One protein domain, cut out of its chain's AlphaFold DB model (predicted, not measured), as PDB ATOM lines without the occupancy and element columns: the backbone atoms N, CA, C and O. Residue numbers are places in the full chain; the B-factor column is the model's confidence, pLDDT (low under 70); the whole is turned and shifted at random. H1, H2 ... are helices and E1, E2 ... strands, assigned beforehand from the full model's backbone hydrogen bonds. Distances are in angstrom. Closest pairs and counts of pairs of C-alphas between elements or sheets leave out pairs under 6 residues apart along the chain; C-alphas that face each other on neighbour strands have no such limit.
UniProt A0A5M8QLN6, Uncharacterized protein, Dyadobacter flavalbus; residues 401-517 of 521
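What this domain is: This is residues 401 to 517 of the 521 residues of an uncharacterized protein of Dyadobacter flavalbus (UniProt A0A5M8QLN6). This is a compact body of crossed helices: H1 and H2 form a helical hairpin, H1 also packs on H4, and H4, H5 and H6 pack on one another as a second group, with the short H3 at one end near H2 and H4. At the other end lies the small strand E1, with residues 401 to 402 beside it, and a long stretch without a named element runs round the outside from E1 to H3. The printed part has 117 residues with six named helices and one named strand, in the order H1, H2, E1, H3, H4, H5, H6, and its class is mostly helix. The radius of gyration of the C-alphas is 13.3 A and the three spans are 36 by 30 by 26 A.

Where its parts are: Start at Ile 401 and go on to C-alpha 409 at (177.267, 191.987, 148.440), where H1 begins; it runs through residues 409 to 422, 19.8 A long. H2 follows as residues 430 to 443, 20.3 A, and E1, residues 444 to 446, comes straight after it. After residues 447 to 461 you reach H3, residues 462 to 467, 9.0 A. Find C-alpha 469 at (171.347, 179.276, 131.731): from there H4 runs through residues 469 to 482, 19.8 A. H5 is residues 488 to 498, 15.0 A, and H6 is residues 506 to 517, 17.8 A, ending at C-alpha 517 at (160.918, 191.240, 131.545).

How they stand to each other: Look first at H4, the hub, which touches H1, H5 and H6. The closest C-alphas of H4 and H1 are those of Ala 475 and Gln 419, 5.4 A apart, at a steep tilt of 51 degrees, opposite ways. H1 and H2 form a helical hairpin and touch, with the C-alphas of Ser 413 and Arg 437 closest at 5.4 A, at a steep tilt of 42 degrees. H4 also touches H6, with the C-alphas of Ala 477 and Leu 513 closest at 5.2 A, at a steep tilt of 64 degrees, the same way. H4 and H5, also a helical hairpin, only just touch, with 3 pairs of C-alphas within 8 A and with residues 476 to 480 of H4 alone; the closest C-alphas are those of Ser 480 and Lys 488, 6.2 A. H5 touches H6, closest at the C-alphas of Ala 492 and Ile 509, 5.5 A, at a steep tilt of 45 degrees, opposite ways. H3 is close to H2 but not clearly touching, with the C-alphas of Phe 464 and Asn 432 closest at 6.9 A, and H3 is also close to H4 but not clearly touching, with the C-alphas of Phe 465 and Ile 472 closest at 7.0 A. H2 and H4 are apart. E1 pairs with no named strand, but its residues 445 to 446 pair with residues 401 to 402, parallel. In H1, H2, H3, H4 and H5 every O i to N i+4 pair is within hydrogen-bond range; in H6, 6 of 8 are.

The domain as a whole: The two C-alphas farthest apart are those of Lys 424 and Lys 450, 38.4 A. The printed part has no cut, and its one long link is that from E1 to H3, 15 residues. The mean pLDDT of the printed part is 79.3; look for values under 70 at residues 403 to 406, 423 to 426, 448 to 457, 504, and 516 to 517.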
ATOM      1  N   ILE A 401     179.348 199.145 140.360       76.06
ATOM      2  CA  ILE A 401     179.374 199.964 141.571       76.06
ATOM      3  C   ILE A 401     177.934 200.066 142.071       76.06
ATOM      4  O   ILE A 401     177.071 200.605 141.381       76.06
ATOM      5  N   CYS A 402     177.683 199.523 143.253       73.44
ATOM      6  CA  CYS A 402     176.410 199.617 143.950       73.44
ATOM      7  C   CYS A 402     176.254 201.020 144.540       73.44
ATOM      8  O   CYS A 402     176.967 201.373 145.473       73.44
ATOM      9  N   GLU A 403     175.356 201.840 143.991       65.38
ATOM     10  CA  GLU A 403     175.243 203.261 144.363       65.38
ATOM     11  C   GLU A 403     174.337 203.537 145.581       65.38
ATOM     12  O   GLU A 403     174.350 204.664 146.095       65.38
ATOM     13  N   ILE A 404     173.594 202.521 146.039       69.44
ATOM     14  CA  ILE A 404     172.566 202.568 147.096       69.44
ATOM     15  C   ILE A 404     172.992 201.666 148.269       69.44
ATOM     16  O   ILE A 404     173.502 200.572 148.038       69.44
ATOM     17  N   ASP A 405     172.739 202.091 149.512       61.22
ATOM     18  CA  ASP A 405     173.154 201.391 150.747       61.22
ATOM     19  C   ASP A 405     172.527 199.988 150.930       61.22
ATOM     20  O   ASP A 405     173.046 199.165 151.686       61.22
ATOM     21  N   GLU A 406     171.435 199.696 150.218       66.44
ATOM     22  CA  GLU A 406     170.758 198.389 150.198       66.44
ATOM     23  C   GLU A 406     171.437 197.373 149.252       66.44
ATOM     24  O   GLU A 406     171.242 196.166 149.393       66.44
ATOM     25  N   CYS A 407     172.296 197.836 148.333       72.06
ATOM     26  CA  CYS A 407     173.054 197.023 147.371       72.06
ATOM     27  C   CYS A 407     174.361 196.518 148.013       72.06
ATOM     28  O   CYS A 407     175.464 196.846 147.576       72.06
ATOM     29  N   LYS A 408     174.237 195.754 149.105       82.31
ATOM     30  CA  LYS A 408     175.368 195.054 149.740       82.31
ATOM     31  C   LYS A 408     175.630 193.721 149.058       82.31
ATOM     32  O   LYS A 408     174.702 193.093 148.544       82.31
ATOM     33  N   LYS A 409     176.884 193.265 149.073       83.88
ATOM     34  CA  LYS A 409     177.267 191.987 148.440       83.88
ATOM     35  C   LYS A 409     176.478 190.811 149.000       83.88
ATOM     36  O   LYS A 409     176.031 189.956 148.238       83.88
ATOM     37  N   GLU A 410     176.274 190.800 150.312       84.88
ATOM     38  CA  GLU A 410     175.506 189.773 151.008       84.88
ATOM     39  C   GLU A 410     174.071 189.736 150.474       84.88
ATOM     40  O   GLU A 410     173.640 188.692 149.989       84.88
ATOM     41  N   ASN A 411     173.401 190.892 150.413       85.81
ATOM     42  CA  ASN A 411     172.026 191.021 149.921       85.81
ATOM     43  C   ASN A 411     171.885 190.550 148.466       85.81
ATOM     44  O   ASN A 411     170.950 189.826 148.136       85.81
ATOM     45  N   ILE A 412     172.827 190.920 147.593       87.50
ATOM     46  CA  ILE A 412     172.833 190.497 146.183       87.50
ATOM     47  C   ILE A 412     173.005 188.982 146.080       87.50
ATOM     48  O   ILE A 412     172.310 188.323 145.306       87.50
ATOM     49  N   SER A 413     173.928 188.419 146.862       89.94
ATOM     50  CA  SER A 413     174.191 186.983 146.850       89.94
ATOM     51  C   SER A 413     173.002 186.175 147.377       89.94
ATOM     52  O   SER A 413     172.622 185.187 146.753       89.94
ATOM     53  N   GLU A 414     172.374 186.617 148.466       89.06
ATOM     54  CA  GLU A 414     171.192 185.982 149.052       89.06
ATOM     55  C   GLU A 414     169.976 186.093 148.137       89.06
ATOM     56  O   GLU A 414     169.238 185.119 147.981       89.06
ATOM     57  N   TYR A 415     169.801 187.236 147.469       89.62
ATOM     58  CA  TYR A 415     168.746 187.424 146.482       89.62
ATOM     59  C   TYR A 415     168.901 186.450 145.311       89.62
ATOM     60  O   TYR A 415     167.959 185.735 144.983       89.62
ATOM     61  N   LEU A 416     170.093 186.363 144.709       89.00
ATOM     62  CA  LEU A 416     170.349 185.439 143.598       89.00
ATOM     63  C   LEU A 416     170.141 183.975 143.997       89.00
ATOM     64  O   LEU A 416     169.532 183.224 143.238       89.00
ATOM     65  N   ILE A 417     170.616 183.575 145.180       89.88
ATOM     66  CA  ILE A 417     170.413 182.219 145.715       89.88
ATOM     67  C   ILE A 417     168.917 181.938 145.874       89.88
ATOM     68  O   ILE A 417     168.428 180.929 145.374       89.88
ATOM     69  N   THR A 418     168.181 182.866 146.487       88.50
ATOM     70  CA  THR A 418     166.743 182.719 146.735       88.50
ATOM     71  C   THR A 418     165.957 182.640 145.429       88.50
ATOM     72  O   THR A 418     165.074 181.797 145.304       88.50
ATOM     73  N   GLN A 419     166.288 183.466 144.430       87.44
ATOM     74  CA  GLN A 419     165.649 183.407 143.111       87.44
ATOM     75  C   GLN A 419     165.881 182.045 142.445       87.44
ATOM     76  O   GLN A 419     164.927 181.411 141.993       87.44
ATOM     77  N   LEU A 420     167.120 181.550 142.466       85.50
ATOM     78  CA  LEU A 420     167.476 180.258 141.874       85.50
ATOM     79  C   LEU A 420     166.828 179.062 142.593       85.50
ATOM     80  O   LEU A 420     166.493 178.075 141.940       85.50
ATOM     81  N   GLU A 421     166.606 179.150 143.906       84.38
ATOM     82  CA  GLU A 421     165.871 178.133 144.675       84.38
ATOM     83  C   GLU A 421     164.348 178.235 144.476       84.38
ATOM     84  O   GLU A 421     163.650 177.218 144.431       84.38
ATOM     85  N   SER A 422     163.819 179.455 144.319       76.19
ATOM     86  CA  SER A 422     162.381 179.713 144.169       76.19
ATOM     87  C   SER A 422     161.801 179.202 142.850       76.19
ATOM     88  O   SER A 422     160.632 178.812 142.805       76.19
ATOM     89  N   ASP A 423     162.634 179.092 141.811       64.38
ATOM     90  CA  ASP A 423     162.253 178.568 140.497       64.38
ATOM     91  C   ASP A 423     161.899 177.062 140.514       64.38
ATOM     92  O   ASP A 423     161.515 176.514 139.484       64.38
ATOM     93  N   LYS A 424     161.986 176.362 141.662       54.75
ATOM     94  CA  LYS A 424     161.695 174.917 141.858       54.75
ATOM     95  C   LYS A 424     162.495 173.946 140.972       54.75
ATOM     96  O   LYS A 424     162.300 172.736 141.080       54.75
ATOM     97  N   ILE A 425     163.382 174.442 140.112       54.44
ATOM     98  CA  ILE A 425     164.097 173.649 139.103       54.44
ATOM     99  C   ILE A 425     165.451 173.147 139.627       54.44
ATOM    100  O   ILE A 425     165.938 172.128 139.139       54.44
ATOM    101  N   VAL A 426     166.043 173.774 140.657       60.94
ATOM    102  CA  VAL A 426     167.373 173.381 141.148       60.94
ATOM    103  C   VAL A 426     167.484 173.421 142.670       60.94
ATOM    104  O   VAL A 426     167.354 174.467 143.294       60.94
ATOM    105  N   VAL A 427     167.809 172.275 143.274       74.69
ATOM    106  CA  VAL A 427     168.351 172.243 144.639       74.69
ATOM    107  C   VAL A 427     169.817 172.654 144.547       74.69
ATOM    108  O   VAL A 427     170.634 171.901 144.011       74.69
ATOM    109  N   LEU A 428     170.150 173.850 145.032       82.75
ATOM    110  CA  LEU A 428     171.521 174.346 144.984       82.75
ATOM    111  C   LEU A 428     172.419 173.518 145.908       82.75
ATOM    112  O   LEU A 428     172.188 173.408 147.113       82.75
ATOM    113  N   LYS A 429     173.489 172.946 145.351       86.69
ATOM    114  CA  LYS A 429     174.538 172.316 146.156       86.69
ATOM    115  C   LYS A 429     175.396 173.398 146.810       86.69
ATOM    116  O   LYS A 429     175.486 174.530 146.333       86.69
ATOM    117  N   SER A 430     176.127 173.017 147.857       85.06
ATOM    118  CA  SER A 430     177.086 173.899 148.538       85.06
ATOM    119  C   SER A 430     178.111 174.531 147.584       85.06
ATOM    120  O   SER A 430     178.474 175.693 147.763       85.06
ATOM    121  N   ASN A 431     178.529 173.807 146.538       86.31
ATOM    122  CA  ASN A 431     179.422 174.332 145.501       86.31
ATOM    123  C   ASN A 431     178.753 175.418 144.644       86.31
ATOM    124  O   ASN A 431     179.378 176.442 144.396       86.31
ATOM    125  N   ASN A 432     177.476 175.261 144.280       88.38
ATOM    126  CA  ASN A 432     176.747 176.260 143.489       88.38
ATOM    127  C   ASN A 432     176.549 177.550 144.290       88.38
ATOM    128  O   ASN A 432     176.823 178.638 143.795       88.38
ATOM    129  N   ILE A 433     176.172 177.426 145.567       87.94
ATOM    130  CA  ILE A 433     176.056 178.564 146.494       87.94
ATOM    131  C   ILE A 433     177.407 179.277 146.652       87.94
ATOM    132  O   ILE A 433     177.472 180.507 146.633       87.94
ATOM    133  N   SER A 434     178.495 178.511 146.795       87.56
ATOM    134  CA  SER A 434     179.855 179.052 146.886       87.56
ATOM    135  C   SER A 434     180.238 179.838 145.630       87.56
ATOM    136  O   SER A 434     180.822 180.914 145.749       87.56
ATOM    137  N   ASP A 435     179.908 179.328 144.446       88.44
ATOM    138  CA  ASP A 435     180.260 179.956 143.174       88.44
ATOM    139  C   ASP A 435     179.407 181.190 142.863       88.44
ATOM    140  O   ASP A 435     179.931 182.185 142.364       88.44
ATOM    141  N   ILE A 436     178.123 181.190 143.236       88.88
ATOM    142  CA  ILE A 436     177.262 182.380 143.144       88.88
ATOM    143  C   ILE A 436     177.799 183.494 144.049       88.88
ATOM    144  O   ILE A 436     177.962 184.633 143.613       88.88
ATOM    145  N   ARG A 437     178.144 183.173 145.304       90.31
ATOM    146  CA  ARG A 437     178.744 184.146 146.236       90.31
ATOM    147  C   ARG A 437     180.073 184.681 145.721       90.31
ATOM    148  O   ARG A 437     180.361 185.864 145.879       90.31
ATOM    149  N   LYS A 438     180.872 183.825 145.091       87.25
ATOM    150  CA  LYS A 438     182.136 184.205 144.465       87.25
ATOM    151  C   LYS A 438     181.933 185.174 143.302       87.25
ATOM    152  O   LYS A 438     182.522 186.248 143.317       87.25
ATOM    153  N   LEU A 439     181.026 184.857 142.379       87.88
ATOM    154  CA  LEU A 439     180.659 185.729 141.261       87.88
ATOM    155  C   LEU A 439     180.232 187.125 141.751       87.88
ATOM    156  O   LEU A 439     180.663 188.141 141.206       87.88
ATOM    157  N   VAL A 440     179.431 187.187 142.820       88.25
ATOM    158  CA  VAL A 440     179.016 188.463 143.422       88.25
ATOM    159  C   VAL A 440     180.198 189.199 144.057       88.25
ATOM    160  O   VAL A 440     180.388 190.398 143.852       88.25
ATOM    161  N   ASN A 441     181.033 188.483 144.806       85.06
ATOM    162  CA  ASN A 441     182.181 189.070 145.485       85.06
ATOM    163  C   ASN A 441     183.216 189.663 144.530       85.06
ATOM    164  O   ASN A 441     183.805 190.697 144.873       85.06
ATOM    165  N   ASP A 442     183.400 189.035 143.371       81.62
ATOM    166  CA  ASP A 442     184.430 189.374 142.391       81.62
ATOM    167  C   ASP A 442     184.005 190.544 141.480       81.62
ATOM    168  O   ASP A 442     184.851 191.328 141.042       81.62
ATOM    169  N   HIS A 443     182.697 190.728 141.242       84.12
ATOM    170  CA  HIS A 443     182.199 191.681 140.237       84.12
ATOM    171  C   HIS A 443     181.341 192.839 140.768       84.12
ATOM    172  O   HIS A 443     181.144 193.828 140.051       84.12
ATOM    173  N   PHE A 444     180.870 192.780 142.016       84.75
ATOM    174  CA  PHE A 444     180.113 193.869 142.641       84.75
ATOM    175  C   PHE A 444     181.002 194.633 143.623       84.75
ATOM    176  O   PHE A 444     181.844 194.056 144.314       84.75
ATOM    177  N   VAL A 445     180.862 195.957 143.674       79.88
ATOM    178  CA  VAL A 445     181.665 196.832 144.537       79.88
ATOM    179  C   VAL A 445     180.743 197.770 145.297       79.88
ATOM    180  O   VAL A 445     179.964 198.508 144.698       79.88
ATOM    181  N   GLU A 446     180.862 197.765 146.621       77.81
ATOM    182  CA  GLU A 446     180.114 198.666 147.493       77.81
ATOM    183  C   GLU A 446     180.666 200.091 147.411       77.81
ATOM    184  O   GLU A 446     181.884 200.315 147.336       77.81
ATOM    185  N   LYS A 447     179.764 201.073 147.453       70.50
ATOM    186  CA  LYS A 447     180.121 202.491 147.456       70.50
ATOM    187  C   LYS A 447     181.045 202.811 148.632       70.50
ATOM    188  O   LYS A 447     180.713 202.579 149.786       70.50
ATOM    189  N   GLY A 448     182.214 203.373 148.331       60.88
ATOM    190  CA  GLY A 448     183.193 203.771 149.347       60.88
ATOM    191  C   GLY A 448     184.170 202.673 149.782       60.88
ATOM    192  O   GLY A 448     185.109 202.978 150.520       60.88
ATOM    193  N   SER A 449     184.038 201.433 149.290       64.00
ATOM    194  CA  SER A 449     185.066 200.417 149.525       64.00
ATOM    195  C   SER A 449     186.354 200.762 148.766       64.00
ATOM    196  O   SER A 449     186.378 200.839 147.539       64.00
ATOM    197  N   LYS A 450     187.455 200.947 149.509       47.78
ATOM    198  CA  LYS A 450     188.821 201.080 148.960       47.78
ATOM    199  C   LYS A 450     189.491 199.725 148.700       47.78
ATOM    200  O   LYS A 450     190.602 199.689 148.175       47.78
ATOM    201  N   LYS A 451     188.859 198.623 149.121       49.59
ATOM    202  CA  LYS A 451     189.380 197.262 148.972       49.59
ATOM    203  C   LYS A 451     188.602 196.548 147.879       49.59
ATOM    204  O   LYS A 451     187.402 196.314 147.993       49.59
ATOM    205  N   TYR A 452     189.320 196.217 146.818       55.28
ATOM    206  CA  TYR A 452     188.810 195.425 145.716       55.28
ATOM    207  C   TYR A 452     189.185 193.965 145.965       55.28
ATOM    208  O   TYR A 452     190.352 193.672 146.225       55.28
ATOM    209  N   ASN A 453     188.201 193.067 145.929       54.81
ATOM    210  CA  ASN A 453     188.452 191.641 146.111       54.81
ATOM    211  C   ASN A 453     189.056 191.075 144.820       54.81
ATOM    212  O   ASN A 453     188.575 191.372 143.728       54.81
ATOM    213  N   MET A 454     190.139 190.307 144.952       51.97
ATOM    214  CA  MET A 454     190.716 189.555 143.837       51.97
ATOM    215  C   MET A 454     189.839 188.331 143.537       51.97
ATOM    216  O   MET A 454     189.363 187.716 144.496       51.97
ATOM    217  N   PRO A 455     189.675 187.931 142.258       57.59
ATOM    218  CA  PRO A 455     189.013 186.680 141.914       57.59
ATOM    219  C   PRO A 455     189.674 185.499 142.623       57.59
ATOM    220  O   PRO A 455     190.881 185.282 142.516       57.59
ATOM    221  N   THR A 456     188.894 184.723 143.370       55.03
ATOM    222  CA  THR A 456     189.425 183.705 144.304       55.03
ATOM    223  C   THR A 456     189.713 182.342 143.640       55.03
ATOM    224  O   THR A 456     189.441 181.291 144.218       55.03
ATOM    225  N   GLY A 457     190.212 182.322 142.395       65.00
ATOM    226  CA  GLY A 457     190.514 181.101 141.612       65.00
ATOM    227  C   GLY A 457     189.377 180.644 140.671       65.00
ATOM    228  O   GLY A 457     188.480 181.440 140.407       65.00
ATOM    229  N   PRO A 458     189.331 179.382 140.204       74.31
ATOM    230  CA  PRO A 458     188.247 178.871 139.345       74.31
ATOM    231  C   PRO A 458     186.918 178.656 140.101       74.31
ATOM    232  O   PRO A 458     186.907 178.551 141.333       74.31
ATOM    233  N   TYR A 459     185.796 178.601 139.375       81.44
ATOM    234  CA  TYR A 459     184.500 178.162 139.919       81.44
ATOM    235  C   TYR A 459     184.526 176.647 140.152       81.44
ATOM    236  O   TYR A 459     185.109 175.903 139.365       81.44
ATOM    237  N   LYS A 460     183.940 176.186 141.257       82.81
ATOM    238  CA  LYS A 460     183.960 174.771 141.658       82.81
ATOM    239  C   LYS A 460     183.018 173.901 140.824       82.81
ATOM    240  O   LYS A 460     183.253 172.705 140.707       82.81
ATOM    241  N   ASP A 461     181.955 174.489 140.294       83.56
ATOM    242  CA  ASP A 461     180.926 173.846 139.486       83.56
ATOM    243  C   ASP A 461     180.500 174.804 138.360       83.56
ATOM    244  O   ASP A 461     179.407 175.367 138.357       83.56
ATOM    245  N   GLU A 462     181.401 175.043 137.401       82.31
ATOM    246  CA  GLU A 462     181.103 175.899 136.243       82.31
ATOM    247  C   GLU A 462     179.977 175.305 135.367       82.31
ATOM    248  O   GLU A 462     179.172 176.036 134.785       82.31
ATOM    249  N   GLU A 463     179.852 173.972 135.332       84.56
ATOM    250  CA  GLU A 463     178.790 173.273 134.600       84.56
ATOM    251  C   GLU A 463     177.387 173.652 135.082       84.56
ATOM    252  O   GLU A 463     176.460 173.705 134.270       84.56
ATOM    253  N   PHE A 464     177.214 173.986 136.364       87.62
ATOM    254  CA  PHE A 464     175.946 174.491 136.882       87.62
ATOM    255  C   PHE A 464     175.450 175.731 136.120       87.62
ATOM    256  O   PHE A 464     174.276 175.774 135.743       87.62
ATOM    257  N   PHE A 465     176.320 176.701 135.818       86.44
ATOM    258  CA  PHE A 465     175.930 177.907 135.076       86.44
ATOM    259  C   PHE A 465     175.560 177.590 133.626       86.44
ATOM    260  O   PHE A 465     174.616 178.163 133.078       86.44
ATOM    261  N   LYS A 466     176.270 176.639 133.011       85.81
ATOM    262  CA  LYS A 466     176.009 176.179 131.643       85.81
ATOM    263  C   LYS A 466     174.692 175.408 131.526       85.81
ATOM    264  O   LYS A 466     173.956 175.611 130.562       85.81
ATOM    265  N   ASN A 467     174.388 174.554 132.502       86.44
ATOM    266  CA  ASN A 467     173.209 173.689 132.491       86.44
ATOM    267  C   ASN A 467     171.929 174.424 132.914       86.44
ATOM    268  O   ASN A 467     170.840 174.008 132.534       86.44
ATOM    269  N   ASN A 468     172.051 175.541 133.641       86.25
ATOM    270  CA  ASN A 468     170.917 176.296 134.180       86.25
ATOM    271  C   ASN A 468     170.833 177.727 133.626       86.25
ATOM    272  O   ASN A 468     170.350 178.630 134.305       86.25
ATOM    273  N   ARG A 469     171.292 177.949 132.384       86.81
ATOM    274  CA  ARG A 469     171.347 179.276 131.731       86.81
ATOM    275  C   ARG A 469     170.043 180.062 131.834       86.81
ATOM    276  O   ARG A 469     170.089 181.254 132.106       86.81
ATOM    277  N   ASP A 470     168.901 179.407 131.633       84.44
ATOM    278  CA  ASP A 470     167.598 180.073 131.680       84.44
ATOM    279  C   ASP A 470     167.255 180.555 133.094       84.44
ATOM    280  O   ASP A 470     166.906 181.719 133.256       84.44
ATOM    281  N   SER A 471     167.458 179.723 134.121       85.75
ATOM    282  CA  SER A 471     167.297 180.124 135.527       85.75
ATOM    283  C   SER A 471     168.293 181.214 135.934       85.75
ATOM    284  O   SER A 471     167.935 182.137 136.659       85.75
ATOM    285  N   ILE A 472     169.527 181.174 135.415       88.06
ATOM    286  CA  ILE A 472     170.511 182.247 135.621       88.06
ATOM    287  C   ILE A 472     170.029 183.552 134.975       88.06
ATOM    288  O   ILE A 472     170.098 184.602 135.610       88.06
ATOM    289  N   TYR A 473     169.502 183.518 133.747       86.62
ATOM    290  CA  TYR A 473     168.949 184.716 133.111       86.62
ATOM    291  C   TYR A 473     167.754 185.272 133.882       86.62
ATOM    292  O   TYR A 473     167.672 186.488 134.046       86.62
ATOM    293  N   THR A 474     166.866 184.412 134.380       86.38
ATOM    294  CA  THR A 474     165.727 184.817 135.210       86.38
ATOM    295  C   THR A 474     166.198 185.483 136.502       86.38
ATOM    296  O   THR A 474     165.807 186.616 136.777       86.38
ATOM    297  N   ALA A 475     167.111 184.849 137.244       88.12
ATOM    298  CA  ALA A 475     167.631 185.381 138.503       88.12
ATOM    299  C   ALA A 475     168.376 186.716 138.316       88.12
ATOM    300  O   ALA A 475     168.188 187.652 139.093       88.12
ATOM    301  N   PHE A 476     169.182 186.848 137.258       89.56
ATOM    302  CA  PHE A 476     169.907 188.088 136.958       89.56
ATOM    303  C   PHE A 476     168.997 189.194 136.403       89.56
ATOM    304  O   PHE A 476     169.238 190.374 136.663       89.56
ATOM    305  N   ALA A 477     167.939 188.849 135.666       86.12
ATOM    306  CA  ALA A 477     166.927 189.818 135.255       86.12
ATOM    307  C   ALA A 477     166.147 190.344 136.471       86.12
ATOM    308  O   ALA A 477     165.990 191.558 136.605       86.12
ATOM    309  N   ALA A 478     165.750 189.454 137.388       86.44
ATOM    310  CA  ALA A 478     165.113 189.817 138.652       86.44
ATOM    311  C   ALA A 478     166.019 190.722 139.502       86.44
ATOM    312  O   ALA A 478     165.562 191.740 140.017       86.44
ATOM    313  N   LEU A 479     167.326 190.436 139.547       87.44
ATOM    314  CA  LEU A 479     168.306 191.267 140.248       87.44
ATOM    315  C   LEU A 479     168.350 192.709 139.711       87.44
ATOM    316  O   LEU A 479     168.416 193.654 140.491       87.44
ATOM    317  N   SER A 480     168.303 192.897 138.389       87.06
ATOM    318  CA  SER A 480     168.272 194.238 137.777       87.06
ATOM    319  C   SER A 480     166.984 195.003 138.105       87.06
ATOM    320  O   SER A 480     167.008 196.230 138.216       87.06
ATOM    321  N   ASN A 481     165.874 194.284 138.279       85.12
ATOM    322  CA  ASN A 481     164.576 194.863 138.621       85.12
ATOM    323  C   ASN A 481     164.498 195.255 140.105       85.12
ATOM    324  O   ASN A 481     163.953 196.313 140.422       85.12
ATOM    325  N   GLU A 482     165.084 194.442 140.987       86.00
ATOM    326  CA  GLU A 482     165.198 194.719 142.423       86.00
ATOM    327  C   GLU A 482     166.149 195.894 142.686       86.00
ATOM    328  O   GLU A 482     165.800 196.889 143.321       86.00
ATOM    329  N   PHE A 483     167.353 195.829 142.117       84.38
ATOM    330  CA  PHE A 483     168.402 196.814 142.337       84.38
ATOM    331  C   PHE A 483     168.540 197.710 141.108       84.38
ATOM    332  O   PHE A 483     169.400 197.496 140.256       84.38
ATOM    333  N   LYS A 484     167.731 198.773 141.037       77.62
ATOM    334  CA  LYS A 484     167.671 199.690 139.876       77.62
ATOM    335  C   LYS A 484     169.015 200.314 139.462       77.62
ATOM    336  O   LYS A 484     169.152 200.766 138.328       77.62
ATOM    337  N   SER A 485     170.013 200.347 140.351       76.25
ATOM    338  CA  SER A 485     171.385 200.789 140.041       76.25
ATOM    339  C   SER A 485     172.178 199.796 139.173       76.25
ATOM    340  O   SER A 485     173.235 200.133 138.640       76.25
ATOM    341  N   ILE A 486     171.693 198.562 139.035       84.56
ATOM    342  CA  ILE A 486     172.329 197.457 138.320       84.56
ATOM    343  C   ILE A 486     171.683 197.342 136.935       84.56
ATOM    344  O   ILE A 486     170.547 196.892 136.797       84.56
ATOM    345  N   THR A 487     172.405 197.732 135.881       84.00
ATOM    346  CA  THR A 487     171.878 197.652 134.511       84.00
ATOM    347  C   THR A 487     172.092 196.270 133.899       84.00
ATOM    348  O   THR A 487     173.149 195.654 134.051       84.00
ATOM    349  N   LYS A 488     171.120 195.813 133.101       83.50
ATOM    350  CA  LYS A 488     171.211 194.553 132.340       83.50
ATOM    351  C   LYS A 488     172.421 194.497 131.411       83.50
ATOM    352  O   LYS A 488     173.000 193.433 131.224       83.50
ATOM    353  N   THR A 489     172.829 195.642 130.862       83.75
ATOM    354  CA  THR A 489     174.042 195.760 130.045       83.75
ATOM    355  C   THR A 489     175.279 195.357 130.843       83.75
ATOM    356  O   THR A 489     176.014 194.482 130.400       83.75
ATOM    357  N   LYS A 490     175.457 195.908 132.052       82.06
ATOM    358  CA  LYS A 490     176.596 195.568 132.914       82.06
ATOM    359  C   LYS A 490     176.524 194.131 133.439       82.06
ATOM    360  O   LYS A 490     177.555 193.489 133.595       82.06
ATOM    361  N   LEU A 491     175.323 193.602 133.683       87.25
ATOM    362  CA  LEU A 491     175.152 192.191 134.053       87.25
ATOM    363  C   LEU A 491     175.542 191.246 132.914       87.25
ATOM    364  O   LEU A 491     176.167 190.219 133.165       87.25
ATOM    365  N   ALA A 492     175.217 191.595 131.668       85.25
ATOM    366  CA  ALA A 492     175.626 190.811 130.509       85.25
ATOM    367  C   ALA A 492     177.147 190.825 130.306       85.25
ATOM    368  O   ALA A 492     177.725 189.778 130.023       85.25
ATOM    369  N   GLU A 493     177.788 191.981 130.502       82.94
ATOM    370  CA  GLU A 493     179.250 192.109 130.489       82.94
ATOM    371  C   GLU A 493     179.889 191.236 131.580       82.94
ATOM    372  O   GLU A 493     180.809 190.473 131.292       82.94
ATOM    373  N   ILE A 494     179.368 191.272 132.814       85.12
ATOM    374  CA  ILE A 494     179.859 190.419 133.908       85.12
ATOM    375  C   ILE A 494     179.713 188.940 133.561       85.12
ATOM    376  O   ILE A 494     180.691 188.211 133.660       85.12
ATOM    377  N   LEU A 495     178.533 188.483 133.137       85.06
ATOM    378  CA  LEU A 495     178.310 187.065 132.834       85.06
ATOM    379  C   LEU A 495     179.191 186.578 131.676       85.06
ATOM    380  O   LEU A 495     179.710 185.465 131.733       85.06
ATOM    381  N   PHE A 496     179.400 187.412 130.653       84.00
ATOM    382  CA  PHE A 496     180.270 187.079 129.528       84.00
ATOM    383  C   PHE A 496     181.740 186.960 129.948       84.00
ATOM    384  O   PHE A 496     182.410 186.005 129.567       84.00
ATOM    385  N   HIS A 497     182.236 187.904 130.754       77.81
ATOM    386  CA  HIS A 497     183.636 187.923 131.180       77.81
ATOM    387  C   HIS A 497     183.949 186.929 132.302       77.81
ATOM    388  O   HIS A 497     185.038 186.362 132.325       77.81
ATOM    389  N   ALA A 498     183.020 186.729 133.236       79.25
ATOM    390  CA  ALA A 498     183.204 185.839 134.373       79.25
ATOM    391  C   ALA A 498     183.074 184.365 133.976       79.25
ATOM    392  O   ALA A 498     183.737 183.518 134.561       79.25
ATOM    393  N   LEU A 499     182.211 184.054 133.004       81.81
ATOM    394  CA  LEU A 499     181.831 182.685 132.660       81.81
ATOM    395  C   LEU A 499     181.829 182.466 131.128       81.81
ATOM    396  O   LEU A 499     180.801 182.078 130.559       81.81
ATOM    397  N   PRO A 500     182.962 182.692 130.430       72.81
ATOM    398  CA  PRO A 500     183.022 182.674 128.964       72.81
ATOM    399  C   PRO A 500     182.678 181.304 128.362       72.81
ATOM    400  O   PRO A 500     182.078 181.230 127.292       72.81
ATOM    401  N   ASN A 501     182.974 180.208 129.067       75.12
ATOM    402  CA  ASN A 501     182.633 178.854 128.614       75.12
ATOM    403  C   ASN A 501     181.165 178.494 128.889       75.12
ATOM    404  O   ASN A 501     180.612 177.568 128.285       75.12
ATOM    405  N   SER A 502     180.509 179.235 129.786       77.94
ATOM    406  CA  SER A 502     179.105 179.033 130.122       77.94
ATOM    407  C   SER A 502     178.163 179.853 129.250       77.94
ATOM    408  O   SER A 502     176.995 179.483 129.179       77.94
ATOM    409  N   PHE A 503     178.618 180.883 128.524       76.75
ATOM    410  CA  PHE A 503     177.749 181.740 127.706       76.75
ATOM    411  C   PHE A 503     178.329 182.033 126.315       76.75
ATOM    412  O   PHE A 503     179.435 182.528 126.169       76.75
ATOM    413  N   ASN A 504     177.538 181.779 125.265       64.25
ATOM    414  CA  ASN A 504     178.041 181.755 123.884       64.25
ATOM    415  C   ASN A 504     178.353 183.144 123.277       64.25
ATOM    416  O   ASN A 504     179.113 183.223 122.320       64.25
ATOM    417  N   SER A 505     177.715 184.226 123.746       80.00
ATOM    418  CA  SER A 505     178.047 185.608 123.347       80.00
ATOM    419  C   SER A 505     177.367 186.632 124.260       80.00
ATOM    420  O   SER A 505     176.251 186.391 124.728       80.00
ATOM    421  N   GLU A 506     177.971 187.810 124.436       79.25
ATOM    422  CA  GLU A 506     177.375 188.930 125.185       79.25
ATOM    423  C   GLU A 506     175.993 189.332 124.628       79.25
ATOM    424  O   GLU A 506     175.050 189.593 125.377       79.25
ATOM    425  N   LYS A 507     175.825 189.297 123.296       80.69
ATOM    426  CA  LYS A 507     174.544 189.563 122.618       80.69
ATOM    427  C   LYS A 507     173.469 188.545 123.009       80.69
ATOM    428  O   LYS A 507     172.314 188.918 123.214       80.69
ATOM    429  N   THR A 508     173.835 187.270 123.134       79.94
ATOM    430  CA  THR A 508     172.920 186.205 123.569       79.94
ATOM    431  C   THR A 508     172.471 186.425 125.011       79.94
ATOM    432  O   THR A 508     171.283 186.279 125.295       79.94
ATOM    433  N   ILE A 509     173.383 186.845 125.892       82.50
ATOM    434  CA  ILE A 509     173.071 187.141 127.298       82.50
ATOM    435  C   ILE A 509     172.139 188.352 127.402       82.50
ATOM    436  O   ILE A 509     171.108 188.265 128.062       82.50
ATOM    437  N   LYS A 510     172.430 189.454 126.689       84.19
ATOM    438  CA  LYS A 510     171.552 190.642 126.650       84.19
ATOM    439  C   LYS A 510     170.137 190.291 126.190       84.19
ATOM    440  O   LYS A 510     169.161 190.732 126.798       84.19
ATOM    441  N   ASN A 511     170.021 189.460 125.154       81.50
ATOM    442  CA  ASN A 511     168.728 188.983 124.664       81.50
ATOM    443  C   ASN A 511     168.024 188.078 125.687       81.50
ATOM    444  O   ASN A 511     166.809 188.178 125.839       81.50
ATOM    445  N   GLY A 512     168.769 187.224 126.395       81.81
ATOM    446  CA  GLY A 512     168.266 186.405 127.498       81.81
ATOM    447  C   GLY A 512     167.667 187.266 128.608       81.81
ATOM    448  O   GLY A 512     166.472 187.177 128.862       81.81
ATOM    449  N   LEU A 513     168.453 188.186 129.175       84.69
ATOM    450  CA  LEU A 513     168.025 189.097 130.249       84.69
ATOM    451  C   LEU A 513     166.836 190.000 129.863       84.69
ATOM    452  O   LEU A 513     166.083 190.446 130.730       84.69
ATOM    453  N   SER A 514     166.661 190.281 128.568       82.75
ATOM    454  CA  SER A 514     165.549 191.093 128.054       82.75
ATOM    455  C   SER A 514     164.260 190.288 127.844       82.75
ATOM    456  O   SER A 514     163.171 190.835 127.979       82.75
ATOM    457  N   LYS A 515     164.345 188.985 127.532       78.62
ATOM    458  CA  LYS A 515     163.161 188.129 127.313       78.62
ATOM    459  C   LYS A 515     162.325 187.928 128.578       78.62
ATOM    460  O   LYS A 515     161.117 187.728 128.480       78.62
ATOM    461  N   TRP A 516     162.966 187.976 129.740       66.81
ATOM    462  CA  TRP A 516     162.335 187.672 131.022       66.81
ATOM    463  C   TRP A 516     161.679 188.885 131.707       66.81
ATOM    464  O   TRP A 516     161.022 188.700 132.723       66.81
ATOM    465  N   ASP A 517     161.738 190.087 131.110       56.69
ATOM    466  CA  ASP A 517     160.918 191.240 131.545       56.69
ATOM    467  C   ASP A 517     159.425 191.058 131.246       56.69
ATOM    468  O   ASP A 517     158.576 191.579 131.961       56.69
TER     469      ASP A 517